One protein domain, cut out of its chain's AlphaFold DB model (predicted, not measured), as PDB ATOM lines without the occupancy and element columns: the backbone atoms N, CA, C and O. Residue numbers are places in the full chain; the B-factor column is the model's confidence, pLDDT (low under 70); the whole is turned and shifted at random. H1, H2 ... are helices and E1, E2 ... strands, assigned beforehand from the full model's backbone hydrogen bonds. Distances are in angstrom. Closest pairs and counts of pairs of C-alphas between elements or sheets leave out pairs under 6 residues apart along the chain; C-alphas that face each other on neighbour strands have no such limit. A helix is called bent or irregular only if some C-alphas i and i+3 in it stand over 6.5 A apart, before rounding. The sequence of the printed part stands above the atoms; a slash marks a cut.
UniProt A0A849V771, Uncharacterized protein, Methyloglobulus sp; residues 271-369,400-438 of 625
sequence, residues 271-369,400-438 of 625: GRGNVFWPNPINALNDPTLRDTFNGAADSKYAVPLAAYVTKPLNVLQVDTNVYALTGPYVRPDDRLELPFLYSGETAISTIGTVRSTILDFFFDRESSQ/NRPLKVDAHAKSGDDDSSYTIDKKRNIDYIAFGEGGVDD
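This is residues 271 to 369 and 400 to 438 of the 625 residues of an uncharacterized protein of Methyloglobulus sp (UniProt A0A849V771). There is little regular structure: a twisted mixed sheet, E5 E6 E8 E7, and, beyond its edge strand E5, a bent ribbon of two strand pairs, E1 with E2 and E3 with E4, joined to it by the tight link from E4 to E5, with H1 past one ribbon end and long loops around them. The 138 printed residues, 43 in named elements, run E1 H1 E2 E3 E4 E5 E6 E7 E8, mostly strand. The whole is compact, radius of gyration of the C-alphas 15.9 A, spanning 42 by 35 by 34 A.

E1, residues 271 to 276, 16.4 A, begins at C-alpha 271 (14.330, 150.022, 62.056). H1 is 280 to 284, E2 308 to 313, E3 315 to 319, E4 322 to 325, E5 330 to 332, E6 403 to 406, E7 417 to 421, and E8 426 to 430, ending at C-alpha 430 (16.377, 173.470, 63.978).

Within hydrogen-bond range are N 273 and O 311, 3.1 A, in antiparallel E1 and E2; N 316 and O 324, 2.9 A, in hairpin E3 and E4; N 331 and O 403, 2.8 A, in parallel E5 and E6; N 406 and O 429, 2.9 A, in parallel E6 and E8; N 419 and O 428, 2.8 A, in hairpin E7 and E8; and H1's O i to N i+4 pair. E2 runs on into E3 at 60 degrees. H1 is not on the sheet.

The farthest C-alphas, Thr 288 and Thr 320, are 45.3 A apart. Residues 370 to 399 are cut out; C-alphas 369 and 400 are 24.9 A apart. H1 to E2 is long. Low pLDDT includes residues 341 to 353.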
ATOM      1  N   GLY A 271      13.565 149.708  60.851       70.56
ATOM      2  CA  GLY A 271      14.330 150.022  62.056       70.56
ATOM      3  C   GLY A 271      13.404 150.085  63.270       70.56
ATOM      4  O   GLY A 271      12.189 150.235  63.119       70.56
ATOM      5  N   ARG A 272      13.959 150.019  64.479       79.12
ATOM      6  CA  ARG A 272      13.214 150.297  65.716       79.12
ATOM      7  C   ARG A 272      14.078 151.036  66.726       79.12
ATOM      8  O   ARG A 272      15.272 150.775  66.818       79.12
ATOM      9  N   GLY A 273      13.476 151.934  67.490       76.50
ATOM     10  CA  GLY A 273      14.154 152.681  68.548       76.50
ATOM     11  C   GLY A 273      13.182 153.114  69.632       76.50
ATOM     12  O   GLY A 273      11.974 152.919  69.489       76.50
ATOM     13  N   ASN A 274      13.709 153.673  70.716       81.19
ATOM     14  CA  ASN A 274      12.889 154.238  71.785       81.19
ATOM     15  C   ASN A 274      12.634 155.721  71.524       81.19
ATOM     16  O   ASN A 274      13.523 156.424  71.056       81.19
ATOM     17  N   VAL A 275      11.428 156.174  71.857       90.75
ATOM     18  CA  VAL A 275      10.992 157.577  71.805       90.75
ATOM     19  C   VAL A 275      10.120 157.884  73.017       90.75
ATOM     20  O   VAL A 275       9.515 156.974  73.586       90.75
ATOM     21  N   PHE A 276       9.978 159.156  73.373       94.69
ATOM     22  CA  PHE A 276       8.796 159.618  74.092       94.69
ATOM     23  C   PHE A 276       7.625 159.796  73.118       94.69
ATOM     24  O   PHE A 276       7.806 160.116  71.943       94.69
ATOM     25  N   TRP A 277       6.403 159.533  73.590       92.00
ATOM     26  CA  TRP A 277       5.198 159.780  72.797       92.00
ATOM     27  C   TRP A 277       3.960 159.996  73.690       92.00
ATOM     28  O   TRP A 277       3.431 159.021  74.230       92.00
ATOM     29  N   PRO A 278       3.453 161.238  73.845       93.00
ATOM     30  CA  PRO A 278       4.023 162.492  73.335       93.00
ATOM     31  C   PRO A 278       5.357 162.842  74.010       93.00
ATOM     32  O   PRO A 278       6.401 162.813  73.374       93.00
ATOM     33  N   ASN A 279       5.326 163.074  75.319       97.56
ATOM     34  CA  ASN A 279       6.452 163.504  76.147       97.56
ATOM     35  C   ASN A 279       6.355 162.796  77.525       97.56
ATOM     36  O   ASN A 279       5.311 162.197  77.821       97.56
ATOM     37  N   PRO A 280       7.394 162.801  78.381       94.94
ATOM     38  CA  PRO A 280       7.408 161.982  79.592       94.94
ATOM     39  C   PRO A 280       6.421 162.445  80.674       94.94
ATOM     40  O   PRO A 280       5.863 161.600  81.377       94.94
ATOM     41  N   ILE A 281       6.140 163.751  80.780       97.88
ATOM     42  CA  ILE A 281       5.122 164.282  81.707       97.88
ATOM     43  C   ILE A 281       3.727 163.816  81.288       97.88
ATOM     44  O   ILE A 281       2.952 163.363  82.131       97.88
ATOM     45  N   ASN A 282       3.434 163.856  79.989       96.31
ATOM     46  CA  ASN A 282       2.189 163.374  79.400       96.31
ATOM     47  C   ASN A 282       2.032 161.856  79.590       96.31
ATOM     48  O   ASN A 282       0.983 161.403  80.042       96.31
ATOM     49  N   ALA A 283       3.082 161.080  79.288       89.81
ATOM     50  CA  ALA A 283       3.097 159.615  79.351       89.81
ATOM     51  C   ALA A 283       2.918 159.054  80.768       89.81
ATOM     52  O   ALA A 283       2.195 158.076  80.968       89.81
ATOM     53  N   LEU A 284       3.552 159.684  81.759       86.56
ATOM     54  CA  LEU A 284       3.485 159.257  83.159       86.56
ATOM     55  C   LEU A 284       2.402 159.992  83.965       86.56
ATOM     56  O   LEU A 284       2.099 159.581  85.086       86.56
ATOM     57  N   ASN A 285       1.796 161.039  83.391       94.00
ATOM     58  CA  ASN A 285       0.882 161.974  84.057       94.00
ATOM     59  C   ASN A 285       1.502 162.578  85.333       94.00
ATOM     60  O   ASN A 285       0.865 162.671  86.385       94.00
ATOM     61  N   ASP A 286       2.783 162.944  85.235       94.31
ATOM     62  CA  ASP A 286       3.609 163.382  86.359       94.31
ATOM     63  C   ASP A 286       4.191 164.788  86.111       94.31
ATOM     64  O   ASP A 286       5.267 164.926  85.529       94.31
ATOM     65  N   PRO A 287       3.528 165.862  86.582       94.06
ATOM     66  CA  PRO A 287       4.021 167.234  86.448       94.06
ATOM     67  C   PRO A 287       5.207 167.561  87.382       94.06
ATOM     68  O   PRO A 287       5.604 168.729  87.493       94.06
ATOM     69  N   THR A 288       5.761 166.576  88.102       93.38
ATOM     70  CA  THR A 288       6.918 166.759  88.995       93.38
ATOM     71  C   THR A 288       8.260 166.444  88.335       93.38
ATOM     72  O   THR A 288       9.273 166.943  88.826       93.38
ATOM     73  N   LEU A 289       8.269 165.731  87.199       93.44
ATOM     74  CA  LEU A 289       9.477 165.485  86.398       93.44
ATOM     75  C   LEU A 289      10.146 166.801  85.985       93.44
ATOM     76  O   LEU A 289       9.478 167.797  85.705       93.44
ATOM     77  N   ARG A 290      11.473 166.806  85.926       93.06
ATOM     78  CA  ARG A 290      12.313 167.920  85.461       93.06
ATOM     79  C   ARG A 290      13.396 167.333  84.577       93.06
ATOM     80  O   ARG A 290      13.723 166.168  84.771       93.06
ATOM     81  N   ASP A 291      13.998 168.137  83.712       92.06
ATOM     82  CA  ASP A 291      15.241 167.756  83.039       92.06
ATOM     83  C   ASP A 291      16.310 167.261  84.042       92.06
ATOM     84  O   ASP A 291      16.940 166.218  83.865       92.06
ATOM     85  N   THR A 292      16.507 168.013  85.129       88.50
ATOM     86  CA  THR A 292      17.650 167.784  86.011       88.50
ATOM     87  C   THR A 292      17.408 166.671  87.031       88.50
ATOM     88  O   THR A 292      16.440 166.737  87.798       88.50
ATOM     89  N   PHE A 293      18.373 165.761  87.199       73.88
ATOM     90  CA  PHE A 293      18.428 164.820  88.327       73.88
ATOM     91  C   PHE A 293      19.686 165.044  89.174       73.88
ATOM     92  O   PHE A 293      20.800 165.093  88.661       73.88
ATOM     93  N   ASN A 294      19.522 165.207  90.493       75.69
ATOM     94  CA  ASN A 294      20.608 165.499  91.448       75.69
ATOM     95  C   ASN A 294      21.538 166.678  91.060       75.69
ATOM     96  O   ASN A 294      22.662 166.768  91.552       75.69
ATOM     97  N   GLY A 295      21.066 167.603  90.216       77.94
ATOM     98  CA  GLY A 295      21.833 168.754  89.726       77.94
ATOM     99  C   GLY A 295      22.619 168.519  88.429       77.94
ATOM    100  O   GLY A 295      23.291 169.444  87.982       77.94
ATOM    101  N   ALA A 296      22.528 167.334  87.817       77.69
ATOM    102  CA  ALA A 296      22.925 167.116  86.428       77.69
ATOM    103  C   ALA A 296      21.725 167.383  85.509       77.69
ATOM    104  O   ALA A 296      20.656 166.817  85.745       77.69
ATOM    105  N   ALA A 297      21.911 168.244  84.505       87.06
ATOM    106  CA  ALA A 297      20.999 168.381  83.369       87.06
ATOM    107  C   ALA A 297      21.125 167.174  82.423       87.06
ATOM    108  O   ALA A 297      22.098 166.421  82.535       87.06
ATOM    109  N   ASP A 298      20.128 166.977  81.564       86.44
ATOM    110  CA  ASP A 298      19.971 165.856  80.627       86.44
ATOM    111  C   ASP A 298      20.219 164.455  81.235       86.44
ATOM    112  O   ASP A 298      20.666 163.493  80.611       86.44
ATOM    113  N   SER A 299      19.942 164.292  82.530       82.94
ATOM    114  CA  SER A 299      20.213 163.003  83.154       82.94
ATOM    115  C   SER A 299      19.121 162.001  82.794       82.94
ATOM    116  O   SER A 299      17.938 162.224  83.070       82.94
ATOM    117  N   LYS A 300      19.509 160.823  82.289       80.25
ATOM    118  CA  LYS A 300      18.564 159.721  82.022       80.25
ATOM    119  C   LYS A 300      17.779 159.268  83.260       80.25
ATOM    120  O   LYS A 300      16.703 158.693  83.129       80.25
ATOM    121  N   TYR A 301      18.286 159.541  84.466       77.88
ATOM    122  CA  TYR A 301      17.610 159.228  85.728       77.88
ATOM    123  C   TYR A 301      16.480 160.210  86.077       77.88
ATOM    124  O   TYR A 301      15.681 159.917  86.967       77.88
ATOM    125  N   ALA A 302      16.390 161.347  85.381       82.81
ATOM    126  CA  ALA A 302      15.323 162.325  85.562       82.81
ATOM    127  C   ALA A 302      13.984 161.855  84.965       82.81
ATOM    128  O   ALA A 302      12.918 162.200  85.479       82.81
ATOM    129  N   VAL A 303      14.038 161.005  83.930       79.62
ATOM    130  CA  VAL A 303      12.864 160.440  83.255       79.62
ATOM    131  C   VAL A 303      12.767 158.924  83.490       79.62
ATOM    132  O   VAL A 303      13.608 158.159  83.015       79.62
ATOM    133  N   PRO A 304      11.723 158.425  84.180       76.38
ATOM    134  CA  PRO A 304      11.541 156.993  84.389       76.38
ATOM    135  C   PRO A 304      11.364 156.212  83.074       76.38
ATOM    136  O   PRO A 304      10.510 156.551  82.265       76.38
ATOM    137  N   LEU A 305      12.068 155.076  82.938       70.81
ATOM    138  CA  LEU A 305      12.060 154.192  81.750       70.81
ATOM    139  C   LEU A 305      10.694 153.867  81.098       70.81
ATOM    140  O   LEU A 305      10.675 153.517  79.929       70.81
ATOM    141  N   ALA A 306       9.562 153.976  81.803       72.44
ATOM    142  CA  ALA A 306       8.232 153.729  81.227       72.44
ATOM    143  C   ALA A 306       7.617 154.931  80.479       72.44
ATOM    144  O   ALA A 306       6.511 154.815  79.965       72.44
ATOM    145  N   ALA A 307       8.307 156.075  80.420       71.31
ATOM    146  CA  ALA A 307       7.987 157.133  79.461       71.31
ATOM    147  C   ALA A 307       8.451 156.783  78.034       71.31
ATOM    148  O   ALA A 307       7.878 157.270  77.062       71.31
ATOM    149  N   TYR A 308       9.487 155.944  77.912       81.06
ATOM    150  CA  TYR A 308      10.015 155.491  76.631       81.06
ATOM    151  C   TYR A 308       9.119 154.390  76.057       81.06
ATOM    152  O   TYR A 308       8.795 153.416  76.735       81.06
ATOM    153  N   VAL A 309       8.778 154.510  74.777       73.88
ATOM    154  CA  VAL A 309       8.068 153.485  74.007       73.88
ATOM    155  C   VAL A 309       8.879 153.114  72.772       73.88
ATOM    156  O   VAL A 309       9.392 153.982  72.065       73.88
ATOM    157  N   THR A 310       8.998 151.818  72.479       80.81
ATOM    158  CA  THR A 310       9.637 151.368  71.238       80.81
ATOM    159  C   THR A 310       8.719 151.629  70.042       80.81
ATOM    160  O   THR A 310       7.531 151.296  70.073       80.81
ATOM    161  N   LYS A 311       9.266 152.199  68.966       81.19
ATOM    162  CA  LYS A 311       8.550 152.520  67.724       81.19
ATOM    163  C   LYS A 311       9.333 152.095  66.477       81.19
ATOM    164  O   LYS A 311      10.564 152.032  66.531       81.19
ATOM    165  N   PRO A 312       8.644 151.818  65.351       76.88
ATOM    166  CA  PRO A 312       9.294 151.596  64.065       76.88
ATOM    167  C   PRO A 312       9.902 152.894  63.510       76.88
ATOM    168  O   PRO A 312       9.386 153.993  63.737       76.88
ATOM    169  N   LEU A 313      10.990 152.744  62.755       78.38
ATOM    170  CA  LEU A 313      11.794 153.817  62.172       78.38
ATOM    171  C   LEU A 313      12.112 153.529  60.699       78.38
ATOM    172  O   LEU A 313      12.462 152.403  60.330       78.38
ATOM    173  N   ASN A 314      12.070 154.569  59.864       76.12
ATOM    174  CA  ASN A 314      12.493 154.480  58.468       76.12
ATOM    175  C   ASN A 314      14.005 154.670  58.340       76.12
ATOM    176  O   ASN A 314      14.553 155.705  58.718       76.12
ATOM    177  N   VAL A 315      14.673 153.644  57.809       69.88
ATOM    178  CA  VAL A 315      16.134 153.540  57.798       69.88
ATOM    179  C   VAL A 315      16.644 153.151  56.416       69.88
ATOM    180  O   VAL A 315      16.333 152.084  55.893       69.88
ATOM    181  N   LEU A 316      17.458 154.008  55.808       69.81
ATOM    182  CA  LEU A 316      18.089 153.719  54.530       69.81
ATOM    183  C   LEU A 316      19.270 152.769  54.744       69.81
ATOM    184  O   LEU A 316      20.222 153.113  55.444       69.81
ATOM    185  N   GLN A 317      19.265 151.601  54.097       69.88
ATOM    186  CA  GLN A 317      20.486 150.804  53.995       69.88
ATOM    187  C   GLN A 317      21.513 151.562  53.139       69.88
ATOM    188  O   GLN A 317      21.286 151.797  51.952       69.88
ATOM    189  N   VAL A 318      22.629 151.960  53.754       65.12
ATOM    190  CA  VAL A 318      23.708 152.742  53.123       65.12
ATOM    191  C   VAL A 318      24.942 151.903  52.790       65.12
ATOM    192  O   VAL A 318      25.719 152.306  51.932       65.12
ATOM    193  N   ASP A 319      25.105 150.744  53.433       67.00
ATOM    194  CA  ASP A 319      26.127 149.741  53.107       67.00
ATOM    195  C   ASP A 319      25.647 148.333  53.528       67.00
ATOM    196  O   ASP A 319      24.545 148.151  54.060       67.00
ATOM    197  N   THR A 320      26.464 147.313  53.292       71.94
ATOM    198  CA  THR A 320      26.253 145.918  53.691       71.94
ATOM    199  C   THR A 320      26.037 145.827  55.202       71.94
ATOM    200  O   THR A 320      26.967 146.017  55.979       71.94
ATOM    201  N   ASN A 321      24.801 145.540  55.620       67.94
ATOM    202  CA  ASN A 321      24.369 145.560  57.022       67.94
ATOM    203  C   ASN A 321      24.681 146.887  57.750       67.94
ATOM    204  O   ASN A 321      25.015 146.870  58.930       67.94
ATOM    205  N   VAL A 322      24.576 148.036  57.068       73.06
ATOM    206  CA  VAL A 322      24.630 149.366  57.699       73.06
ATOM    207  C   VAL A 322      23.395 150.163  57.303       73.06
ATOM    208  O   VAL A 322      23.202 150.498  56.133       73.06
ATOM    209  N   TYR A 323      22.575 150.496  58.295       75.75
ATOM    210  CA  TYR A 323      21.312 151.208  58.149       75.75
ATOM    211  C   TYR A 323      21.439 152.584  58.801       75.75
ATOM    212  O   TYR A 323      21.800 152.682  59.972       75.75
ATOM    213  N   ALA A 324      21.176 153.646  58.043       78.25
ATOM    214  CA  ALA A 324      21.209 155.026  58.512       78.25
ATOM    215  C   ALA A 324      19.789 155.551  58.736       78.25
ATOM    216  O   ALA A 324      18.902 155.325  57.911       78.25
ATOM    217  N   LEU A 325      19.585 156.276  59.831       79.56
ATOM    218  CA  LEU A 325      18.291 156.820  60.218       79.56
ATOM    219  C   LEU A 325      17.926 158.048  59.373       79.56
ATOM    220  O   LEU A 325      18.246 159.188  59.698       79.56
ATOM    221  N   THR A 326      17.315 157.783  58.223       77.44
ATOM    222  CA  THR A 326      16.780 158.774  57.289       77.44
ATOM    223  C   THR A 326      15.743 158.094  56.398       77.44
ATOM    224  O   THR A 326      15.944 156.965  55.941       77.44
ATOM    225  N   GLY A 327      14.627 158.783  56.162       75.19
ATOM    226  CA  GLY A 327      13.467 158.262  55.445       75.19
ATOM    227  C   GLY A 327      13.031 159.137  54.262       75.19
ATOM    228  O   GLY A 327      13.662 160.149  53.947       75.19
ATOM    229  N   PRO A 328      11.921 158.771  53.595       71.94
ATOM    230  CA  PRO A 328      11.360 159.540  52.483       71.94
ATOM    231  C   PRO A 328      10.788 160.906  52.906       71.94
ATOM    232  O   PRO A 328      10.598 161.768  52.048       71.94
ATOM    233  N   TYR A 329      10.530 161.107  54.203       84.31
ATOM    234  CA  TYR A 329       9.871 162.301  54.750       84.31
ATOM    235  C   TYR A 329      10.738 163.103  55.727       84.31
ATOM    236  O   TYR A 329      10.486 164.286  55.932       84.31
ATOM    237  N   VAL A 330      11.802 162.507  56.271       87.81
ATOM    238  CA  VAL A 330      12.676 163.138  57.270       87.81
ATOM    239  C   VAL A 330      14.142 162.754  57.064       87.81
ATOM    240  O   VAL A 330      14.491 161.609  56.759       87.81
ATOM    241  N   ARG A 331      15.021 163.745  57.213       86.81
ATOM    242  CA  ARG A 331      16.468 163.619  57.068       86.81
ATOM    243  C   ARG A 331      17.183 164.467  58.130       86.81
ATOM    244  O   ARG A 331      17.330 165.677  57.927       86.81
ATOM    245  N   PRO A 332      17.694 163.831  59.193       87.81
ATOM    246  CA  PRO A 332      18.708 164.418  60.062       87.81
ATOM    247  C   PRO A 332      19.949 164.867  59.267       87.81
ATOM    248  O   PRO A 332      20.372 164.185  58.325       87.81
ATOM    249  N   ASP A 333      20.501 166.034  59.598       84.69
ATOM    250  CA  ASP A 333      21.725 166.594  59.004       84.69
ATOM    251  C   ASP A 333      22.293 167.665  59.965       84.69
ATOM    252  O   ASP A 333      22.030 168.834  59.738       84.69
ATOM    253  N   ASP A 334      23.043 167.267  61.007       81.06
ATOM    254  CA  ASP A 334      23.702 168.070  62.092       81.06
ATOM    255  C   ASP A 334      24.726 169.137  61.608       81.06
ATOM    256  O   ASP A 334      25.881 169.237  62.012       81.06
ATOM    257  N   ARG A 335      24.380 169.849  60.541       80.75
ATOM    258  CA  ARG A 335      25.279 170.711  59.760       80.75
ATOM    259  C   ARG A 335      24.508 171.870  59.132       80.75
ATOM    260  O   ARG A 335      24.909 172.385  58.078       80.75
ATOM    261  N   LEU A 336      23.362 172.243  59.707       82.81
ATOM    262  CA  LEU A 336      22.541 173.356  59.241       82.81
ATOM    263  C   LEU A 336      22.786 174.612  60.072       82.81
ATOM    264  O   LEU A 336      22.902 175.683  59.469       82.81
ATOM    265  N   GLU A 337      22.909 174.476  61.388       84.06
ATOM    266  CA  GLU A 337      23.278 175.537  62.338       84.06
ATOM    267  C   GLU A 337      24.237 174.980  63.403       84.06
ATOM    268  O   GLU A 337      24.475 173.786  63.419       84.06
ATOM    269  N   LEU A 338      24.853 175.836  64.225       80.19
ATOM    270  CA  LEU A 338      25.745 175.387  65.309       80.19
ATOM    271  C   LEU A 338      24.933 174.964  66.550       80.19
ATOM    272  O   LEU A 338      23.874 175.562  66.745       80.19
ATOM    273  N   PRO A 339      25.457 174.092  67.441       80.19
ATOM    274  CA  PRO A 339      26.705 173.324  67.307       80.19
ATOM    275  C   PRO A 339      26.687 172.297  66.156       80.19
ATOM    276  O   PRO A 339      25.694 172.122  65.477       80.19
ATOM    277  N   PHE A 340      27.835 171.680  65.861       77.62
ATOM    278  CA  PHE A 340      27.957 170.622  64.844       77.62
ATOM    279  C   PHE A 340      28.588 169.384  65.504       77.62
ATOM    280  O   PHE A 340      29.806 169.168  65.373       77.62
ATOM    281  N   LEU A 341      27.802 168.618  66.266       69.75
ATOM    282  CA  LEU A 341      28.299 167.528  67.122       69.75
ATOM    283  C   LEU A 341      29.055 166.437  66.337       69.75
ATOM    284  O   LEU A 341      30.011 165.845  66.843       69.75
ATOM    285  N   TYR A 342      28.686 166.209  65.076       61.59
ATOM    286  CA  TYR A 342      29.209 165.155  64.202       61.59
ATOM    287  C   TYR A 342      30.193 165.676  63.126       61.59
ATOM    288  O   TYR A 342      30.328 165.069  62.056       61.59
ATOM    289  N   SER A 343      30.905 166.786  63.376       44.56
ATOM    290  CA  SER A 343      31.840 167.404  62.412       44.56
ATOM    291  C   SER A 343      33.340 167.170  62.708       44.56
ATOM    292  O   SER A 343      33.841 167.440  63.795       44.56
ATOM    293  N   GLY A 344      34.101 166.690  61.710       38.53
ATOM    294  CA  GLY A 344      35.562 166.503  61.800       38.53
ATOM    295  C   GLY A 344      36.156 165.662  60.660       38.53
ATOM    296  O   GLY A 344      35.424 164.994  59.935       38.53
ATOM    297  N   GLU A 345      37.484 165.652  60.481       33.00
ATOM    298  CA  GLU A 345      38.139 164.896  59.384       33.00
ATOM    299  C   GLU A 345      38.087 163.363  59.554       33.00
ATOM    300  O   GLU A 345      38.258 162.626  58.585       33.00
ATOM    301  N   THR A 346      37.781 162.861  60.753       36.62
ATOM    302  CA  THR A 346      37.443 161.446  60.982       36.62
ATOM    303  C   THR A 346      36.042 161.071  60.483       36.62
ATOM    304  O   THR A 346      35.755 159.883  60.339       36.62
ATOM    305  N   ALA A 347      35.176 162.041  60.155       36.78
ATOM    306  CA  ALA A 347      33.806 161.815  59.688       36.78
ATOM    307  C   ALA A 347      33.724 161.417  58.197       36.78
ATOM    308  O   ALA A 347      32.870 161.903  57.448       36.78
ATOM    309  N   ILE A 348      34.572 160.484  57.745       34.06
ATOM    310  CA  ILE A 348      34.448 159.854  56.418       34.06
ATOM    311  C   ILE A 348      33.289 158.838  56.449       34.06
ATOM    312  O   ILE A 348      33.493 157.626  56.427       34.06
ATOM    313  N   SER A 349      32.056 159.355  56.560       37.22
ATOM    314  CA  SER A 349      30.814 158.856  55.923       37.22
ATOM    315  C   SER A 349      29.520 159.332  56.609       37.22
ATOM    316  O   SER A 349      28.453 159.165  56.017       37.22
ATOM    317  N   THR A 350      29.554 159.872  57.831       44.31
ATOM    318  CA  THR A 350      28.359 160.202  58.640       44.31
ATOM    319  C   THR A 350      27.857 161.632  58.408       44.31
ATOM    320  O   THR A 350      28.548 162.599  58.707       44.31
ATOM    321  N   ILE A 351      26.629 161.778  57.899       50.09
ATOM    322  CA  ILE A 351      25.979 163.072  57.610       50.09
ATOM    323  C   ILE A 351      24.998 163.405  58.749       50.09
ATOM    324  O   ILE A 351      23.790 163.405  58.541       50.09
ATOM    325  N   GLY A 352      25.498 163.551  59.984       52.47
ATOM    326  CA  GLY A 352      24.638 163.708  61.175       52.47
ATOM    327  C   GLY A 352      23.572 162.611  61.312       52.47
ATOM    328  O   GLY A 352      22.474 162.855  61.796       52.47
ATOM    329  N   THR A 353      23.844 161.423  60.763       63.84
ATOM    330  CA  THR A 353      22.863 160.346  60.592       63.84
ATOM    331  C   THR A 353      23.234 159.203  61.519       63.84
ATOM    332  O   THR A 353      24.251 158.538  61.289       63.84
ATOM    333  N   VAL A 354      22.408 158.958  62.537       76.75
ATOM    334  CA  VAL A 354      22.554 157.799  63.429       76.75
ATOM    335  C   VAL A 354      22.534 156.518  62.595       76.75
ATOM    336  O   VAL A 354      21.811 156.424  61.597       76.75
ATOM    337  N   ARG A 355      23.352 155.531  62.969       78.69
ATOM    338  CA  ARG A 355      23.482 154.264  62.244       78.69
ATOM    339  C   ARG A 355      23.384 153.064  63.165       78.69
ATOM    340  O   ARG A 355      23.932 153.074  64.259       78.69
ATOM    341  N   SER A 356      22.774 152.009  62.644       74.38
ATOM    342  CA  SER A 356      22.732 150.687  63.258       74.38
ATOM    343  C   SER A 356      23.144 149.627  62.244       74.38
ATOM    344  O   SER A 356      22.868 149.754  61.050       74.38
ATOM    345  N   THR A 357      23.789 148.561  62.712       74.12
ATOM    346  CA  THR A 357      24.076 147.364  61.903       74.12
ATOM    347  C   THR A 357      23.065 146.239  62.120       74.12
ATOM    348  O   THR A 357      23.050 145.262  61.374       74.12
ATOM    349  N   ILE A 358      22.196 146.395  63.124       65.88
ATOM    350  CA  ILE A 358      21.218 145.397  63.581       65.88
ATOM    351  C   ILE A 358      19.777 145.930  63.575       65.88
ATOM    352  O   ILE A 358      18.898 145.288  64.134       65.88
ATOM    353  N   LEU A 359      19.543 147.091  62.946       73.94
ATOM    354  CA  LEU A 359      18.258 147.813  62.856       73.94
ATOM    355  C   LEU A 359      17.717 148.392  64.179       73.94
ATOM    356  O   LEU A 359      16.698 149.081  64.159       73.94
ATOM    357  N   ASP A 360      18.424 148.192  65.289       79.50
ATOM    358  CA  ASP A 360      18.088 148.738  66.606       79.50
ATOM    359  C   ASP A 360      18.754 150.105  66.846       79.50
ATOM    360  O   ASP A 360      19.953 150.270  66.603       79.50
ATOM    361  N   PHE A 361      17.970 151.062  67.343       80.38
ATOM    362  CA  PHE A 361      18.314 152.462  67.628       80.38
ATOM    363  C   PHE A 361      17.822 152.820  69.043       80.38
ATOM    364  O   PHE A 361      16.996 153.713  69.238       80.38
ATOM    365  N   PHE A 362      18.252 152.039  70.035       81.25
ATOM    366  CA  PHE A 362      17.865 152.226  71.431       81.25
ATOM    367  C   PHE A 362      18.850 153.151  72.141       81.25
ATOM    368  O   PHE A 362      20.002 152.782  72.354       81.25
ATOM    369  N   PHE A 363      18.359 154.327  72.515       81.94
ATOM    370  CA  PHE A 363      19.083 155.355  73.252       81.94
ATOM    371  C   PHE A 363      18.237 155.813  74.447       81.94
ATOM    372  O   PHE A 363      17.016 155.613  74.465       81.94
ATOM    373  N   ASP A 364      18.903 156.385  75.443       81.62
ATOM    374  CA  ASP A 364      18.302 157.196  76.502       81.62
ATOM    375  C   ASP A 364      18.592 158.681  76.222       81.62
ATOM    376  O   ASP A 364      19.460 158.966  75.402       81.62
ATOM    377  N   ARG A 365      17.864 159.607  76.866       89.19
ATOM    378  CA  ARG A 365      17.990 161.058  76.599       89.19
ATOM    379  C   ARG A 365      19.411 161.615  76.745       89.19
ATOM    380  O   ARG A 365      19.876 162.303  75.857       89.19
ATOM    381  N   GLU A 366      20.161 161.098  77.727       84.56
ATOM    382  CA  GLU A 366      21.592 161.370  77.994       84.56
ATOM    383  C   GLU A 366      22.547 160.983  76.827       84.56
ATOM    384  O   GLU A 366      23.774 161.001  76.965       84.56
ATOM    385  N   SER A 367      22.003 160.561  75.682       84.94
ATOM    386  CA  SER A 367      22.701 160.161  74.465       84.94
ATOM    387  C   SER A 367      22.154 160.947  73.266       84.94
ATOM    388  O   SER A 367      21.054 160.642  72.809       84.94
ATOM    389  N   SER A 368      22.977 161.826  72.667       86.12
ATOM    390  CA  SER A 368      22.655 162.740  71.539       86.12
ATOM    391  C   SER A 368      22.288 162.088  70.183       86.12
ATOM    392  O   SER A 368      22.585 162.579  69.089       86.12
ATOM    393  N   GLN A 369      21.739 160.881  70.229       87.56
ATOM    394  CA  GLN A 369      21.121 160.143  69.140       87.56
ATOM    395  C   GLN A 369      19.618 159.927  69.397       87.56
ATOM    396  O   GLN A 369      18.907 159.541  68.463       87.56
ATOM    397  N   ASN A 400       5.447 166.505  50.526       79.56
ATOM    398  CA  ASN A 400       5.702 165.097  50.166       79.56
ATOM    399  C   ASN A 400       7.130 164.877  49.607       79.56
ATOM    400  O   ASN A 400       7.331 164.692  48.404       79.56
ATOM    401  N   ARG A 401       8.122 165.027  50.493       76.81
ATOM    402  CA  ARG A 401       9.577 165.060  50.269       76.81
ATOM    403  C   ARG A 401      10.310 164.980  51.626       76.81
ATOM    404  O   ARG A 401       9.693 165.308  52.638       76.81
ATOM    405  N   PRO A 402      11.619 164.670  51.669       79.25
ATOM    406  CA  PRO A 402      12.384 164.749  52.911       79.25
ATOM    407  C   PRO A 402      12.478 166.185  53.450       79.25
ATOM    408  O   PRO A 402      13.005 167.072  52.771       79.25
ATOM    409  N   LEU A 403      12.016 166.396  54.682       86.50
ATOM    410  CA  LEU A 403      12.358 167.551  55.511       86.50
ATOM    411  C   LEU A 403      13.769 167.368  56.075       86.50
ATOM    412  O   LEU A 403      14.102 166.303  56.592       86.50
ATOM    413  N   LYS A 404      14.597 168.411  55.994       90.50
ATOM    414  CA  LYS A 404      15.855 168.481  56.739       90.50
ATOM    415  C   LYS A 404      15.576 168.833  58.199       90.50
ATOM    416  O   LYS A 404      14.776 169.727  58.465       90.50
ATOM    417  N   VAL A 405      16.267 168.174  59.119       94.38
ATOM    418  CA  VAL A 405      16.178 168.462  60.553       94.38
ATOM    419  C   VAL A 405      17.577 168.537  61.141       94.38
ATOM    420  O   VAL A 405      18.423 167.697  60.831       94.38
ATOM    421  N   ASP A 406      17.794 169.547  61.971       93.81
ATOM    422  CA  ASP A 406      18.972 169.707  62.811       93.81
ATOM    423  C   ASP A 406      18.515 169.650  64.277       93.81
ATOM    424  O   ASP A 406      17.642 170.421  64.679       93.81
ATOM    425  N   ALA A 407      19.004 168.662  65.024       93.81
ATOM    426  CA  ALA A 407      18.521 168.348  66.374       93.81
ATOM    427  C   ALA A 407      19.344 169.030  67.480       93.81
ATOM    428  O   ALA A 407      18.834 169.205  68.578       93.81
ATOM    429  N   HIS A 408      20.571 169.446  67.156       90.88
ATOM    430  CA  HIS A 408      21.577 169.977  68.082       90.88
ATOM    431  C   HIS A 408      22.030 171.349  67.575       90.88
ATOM    432  O   HIS A 408      23.184 171.569  67.216       90.88
ATOM    433  N   ALA A 409      21.065 172.247  67.400       91.50
ATOM    434  CA  ALA A 409      21.222 173.483  66.652       91.50
ATOM    435  C   ALA A 409      21.108 174.703  67.583       91.50
ATOM    436  O   ALA A 409      21.344 174.624  68.790       91.50
ATOM    437  N   LYS A 410      20.763 175.872  67.019       91.50
ATOM    438  CA  LYS A 410      20.347 177.063  67.787       91.50
ATOM    439  C   LYS A 410      21.397 177.569  68.797       91.50
ATOM    440  O   LYS A 410      21.086 178.345  69.685       91.50
ATOM    441  N   SER A 411      22.661 177.168  68.636       88.00
ATOM    442  CA  SER A 411      23.784 177.387  69.564       88.00
ATOM    443  C   SER A 411      23.570 176.861  70.996       88.00
ATOM    444  O   SER A 411      24.306 177.280  71.888       88.00
ATOM    445  N   GLY A 412      22.617 175.943  71.204       87.44
ATOM    446  CA  GLY A 412      22.229 175.442  72.530       87.44
ATOM    447  C   GLY A 412      21.261 176.346  73.316       87.44
ATOM    448  O   GLY A 412      21.182 176.225  74.535       87.44
ATOM    449  N   ASP A 413      20.556 177.275  72.656       91.62
ATOM    450  CA  ASP A 413      19.529 178.124  73.291       91.62
ATOM    451  C   ASP A 413      18.197 177.365  73.560       91.62
ATOM    452  O   ASP A 413      17.892 176.369  72.909       91.62
ATOM    453  N   ASP A 414      17.367 177.876  74.487       92.06
ATOM    454  CA  ASP A 414      15.962 177.462  74.767       92.06
ATOM    455  C   ASP A 414      15.016 178.004  73.677       92.06
ATOM    456  O   ASP A 414      14.201 178.905  73.911       92.06
ATOM    457  N   ASP A 415      15.225 177.553  72.438       92.19
ATOM    458  CA  ASP A 415      14.519 178.039  71.252       92.19
ATOM    459  C   ASP A 415      14.594 177.035  70.086       92.19
ATOM    460  O   ASP A 415      15.656 176.498  69.776       92.19
ATOM    461  N   SER A 416      13.508 176.888  69.330       96.31
ATOM    462  CA  SER A 416      13.386 176.032  68.135       96.31
ATOM    463  C   SER A 416      12.819 176.831  66.956       96.31
ATOM    464  O   SER A 416      12.422 177.982  67.121       96.31
ATOM    465  N   SER A 417      12.950 176.338  65.717       95.25
ATOM    466  CA  SER A 417      12.417 177.043  64.532       95.25
ATOM    467  C   SER A 417      12.485 176.261  63.215       95.25
ATOM    468  O   SER A 417      13.553 175.792  62.811       95.25
ATOM    469  N   TYR A 418      11.398 176.300  62.444       96.25
ATOM    470  CA  TYR A 418      11.359 176.050  61.008       96.25
ATOM    471  C   TYR A 418      11.920 177.252  60.228       96.25
ATOM    472  O   TYR A 418      11.326 178.335  60.168       96.25
ATOM    473  N   THR A 419      13.055 177.041  59.565       90.44
ATOM    474  CA  THR A 419      13.817 178.068  58.849       90.44
ATOM    475  C   THR A 419      13.864 177.808  57.342       90.44
ATOM    476  O   THR A 419      14.045 176.689  56.867       90.44
ATOM    477  N   ILE A 420      13.743 178.889  56.561       89.50
ATOM    478  CA  ILE A 420      13.836 178.887  55.092       89.50
ATOM    479  C   ILE A 420      15.116 179.621  54.673       89.50
ATOM    480  O   ILE A 420      15.117 180.846  54.479       89.50
ATOM    481  N   ASP A 421      16.213 178.886  54.497       83.75
ATOM    482  CA  ASP A 421      17.481 179.460  54.049       83.75
ATOM    483  C   ASP A 421      17.511 179.632  52.521       83.75
ATOM    484  O   ASP A 421      17.821 178.731  51.737       83.75
ATOM    485  N   LYS A 422      17.252 180.873  52.104       83.75
ATOM    486  CA  LYS A 422      17.272 181.322  50.703       83.75
ATOM    487  C   LYS A 422      18.674 181.405  50.081       83.75
ATOM    488  O   LYS A 422      18.761 181.541  48.864       83.75
ATOM    489  N   LYS A 423      19.755 181.358  50.870       82.88
ATOM    490  CA  LYS A 423      21.146 181.308  50.376       82.88
ATOM    491  C   LYS A 423      21.545 179.874  50.029       82.88
ATOM    492  O   LYS A 423      22.155 179.653  48.988       82.88
ATOM    493  N   ARG A 424      21.185 178.910  50.888       79.94
ATOM    494  CA  ARG A 424      21.389 177.466  50.653       79.94
ATOM    495  C   ARG A 424      20.307 176.838  49.763       79.94
ATOM    496  O   ARG A 424      20.513 175.737  49.268       79.94
ATOM    497  N   ASN A 425      19.188 177.536  49.547       80.00
ATOM    498  CA  ASN A 425      17.989 177.038  48.862       80.00
ATOM    499  C   ASN A 425      17.474 175.729  49.495       80.00
ATOM    500  O   ASN A 425      17.268 174.721  48.818       80.00
ATOM    501  N   ILE A 426      17.298 175.767  50.816       82.94
ATOM    502  CA  ILE A 426      16.732 174.684  51.626       82.94
ATOM    503  C   ILE A 426      15.733 175.253  52.632       82.94
ATOM    504  O   ILE A 426      15.802 176.425  53.007       82.94
ATOM    505  N   ASP A 427      14.856 174.390  53.116       86.81
ATOM    506  CA  ASP A 427      14.095 174.572  54.339       86.81
ATOM    507  C   ASP A 427      14.373 173.414  55.311       86.81
ATOM    508  O   ASP A 427      14.718 172.307  54.886       86.81
ATOM    509  N   TYR A 428      14.320 173.704  56.609       94.62
ATOM    510  CA  TYR A 428      14.635 172.765  57.687       94.62
ATOM    511  C   TYR A 428      13.976 173.174  59.003       94.62
ATOM    512  O   TYR A 428      13.572 174.324  59.146       94.62
ATOM    513  N   ILE A 429      13.906 172.253  59.964       97.88
ATOM    514  CA  ILE A 429      13.696 172.591  61.381       97.88
ATOM    515  C   ILE A 429      15.048 172.531  62.102       97.88
ATOM    516  O   ILE A 429      15.868 171.670  61.782       97.88
ATOM    517  N   ALA A 430      15.268 173.454  63.032       96.44
ATOM    518  CA  ALA A 430      16.377 173.470  63.978       96.44
ATOM    519  C   ALA A 430      15.826 173.506  65.412       96.44
ATOM    520  O   ALA A 430      14.966 174.341  65.704       96.44
ATOM    521  N   PHE A 431      16.325 172.626  66.278       97.38
ATOM    522  CA  PHE A 431      15.979 172.535  67.702       97.38
ATOM    523  C   PHE A 431      17.190 172.888  68.579       97.38
ATOM    524  O   PHE A 431      18.327 172.710  68.141       97.38
ATOM    525  N   GLY A 432      16.952 173.424  69.775       94.62
ATOM    526  CA  GLY A 432      17.996 173.778  70.737       94.62
ATOM    527  C   GLY A 432      18.068 172.830  71.938       94.62
ATOM    528  O   GLY A 432      17.137 172.074  72.205       94.62
ATOM    529  N   GLU A 433      19.181 172.909  72.665       91.44
ATOM    530  CA  GLU A 433      19.547 172.052  73.811       91.44
ATOM    531  C   GLU A 433      19.366 172.823  75.146       91.44
ATOM    532  O   GLU A 433      20.187 172.811  76.067       91.44
ATOM    533  N   GLY A 434      18.313 173.650  75.193       87.62
ATOM    534  CA  GLY A 434      18.112 174.726  76.165       87.62
ATOM    535  C   GLY A 434      17.360 174.321  77.432       87.62
ATOM    536  O   GLY A 434      16.327 174.907  77.770       87.62
ATOM    537  N   GLY A 435      17.897 173.354  78.174       90.38
ATOM    538  CA  GLY A 435      17.353 172.894  79.455       90.38
ATOM    539  C   GLY A 435      16.677 171.536  79.328       90.38
ATOM    540  O   GLY A 435      17.246 170.549  79.762       90.38
ATOM    541  N   VAL A 436      15.482 171.484  78.742       94.88
ATOM    542  CA  VAL A 436      15.020 170.274  78.044       94.88
ATOM    543  C   VAL A 436      15.411 170.468  76.588       94.88
ATOM    544  O   VAL A 436      15.220 171.564  76.061       94.88
ATOM    545  N   ASP A 437      15.934 169.430  75.947       95.94
ATOM    546  CA  ASP A 437      16.269 169.497  74.530       95.94
ATOM    547  C   ASP A 437      14.974 169.484  73.706       95.94
ATOM    548  O   ASP A 437      14.166 168.554  73.777       95.94
ATOM    549  N   ASP A 438      14.756 170.519  72.893       97.12
ATOM    550  CA  ASP A 438      13.504 170.710  72.142       97.12
ATOM    551  C   ASP A 438      13.223 169.546  71.165       97.12
ATOM    552  O   ASP A 438      12.089 169.333  70.731       97.12
TER     553      ASP A 438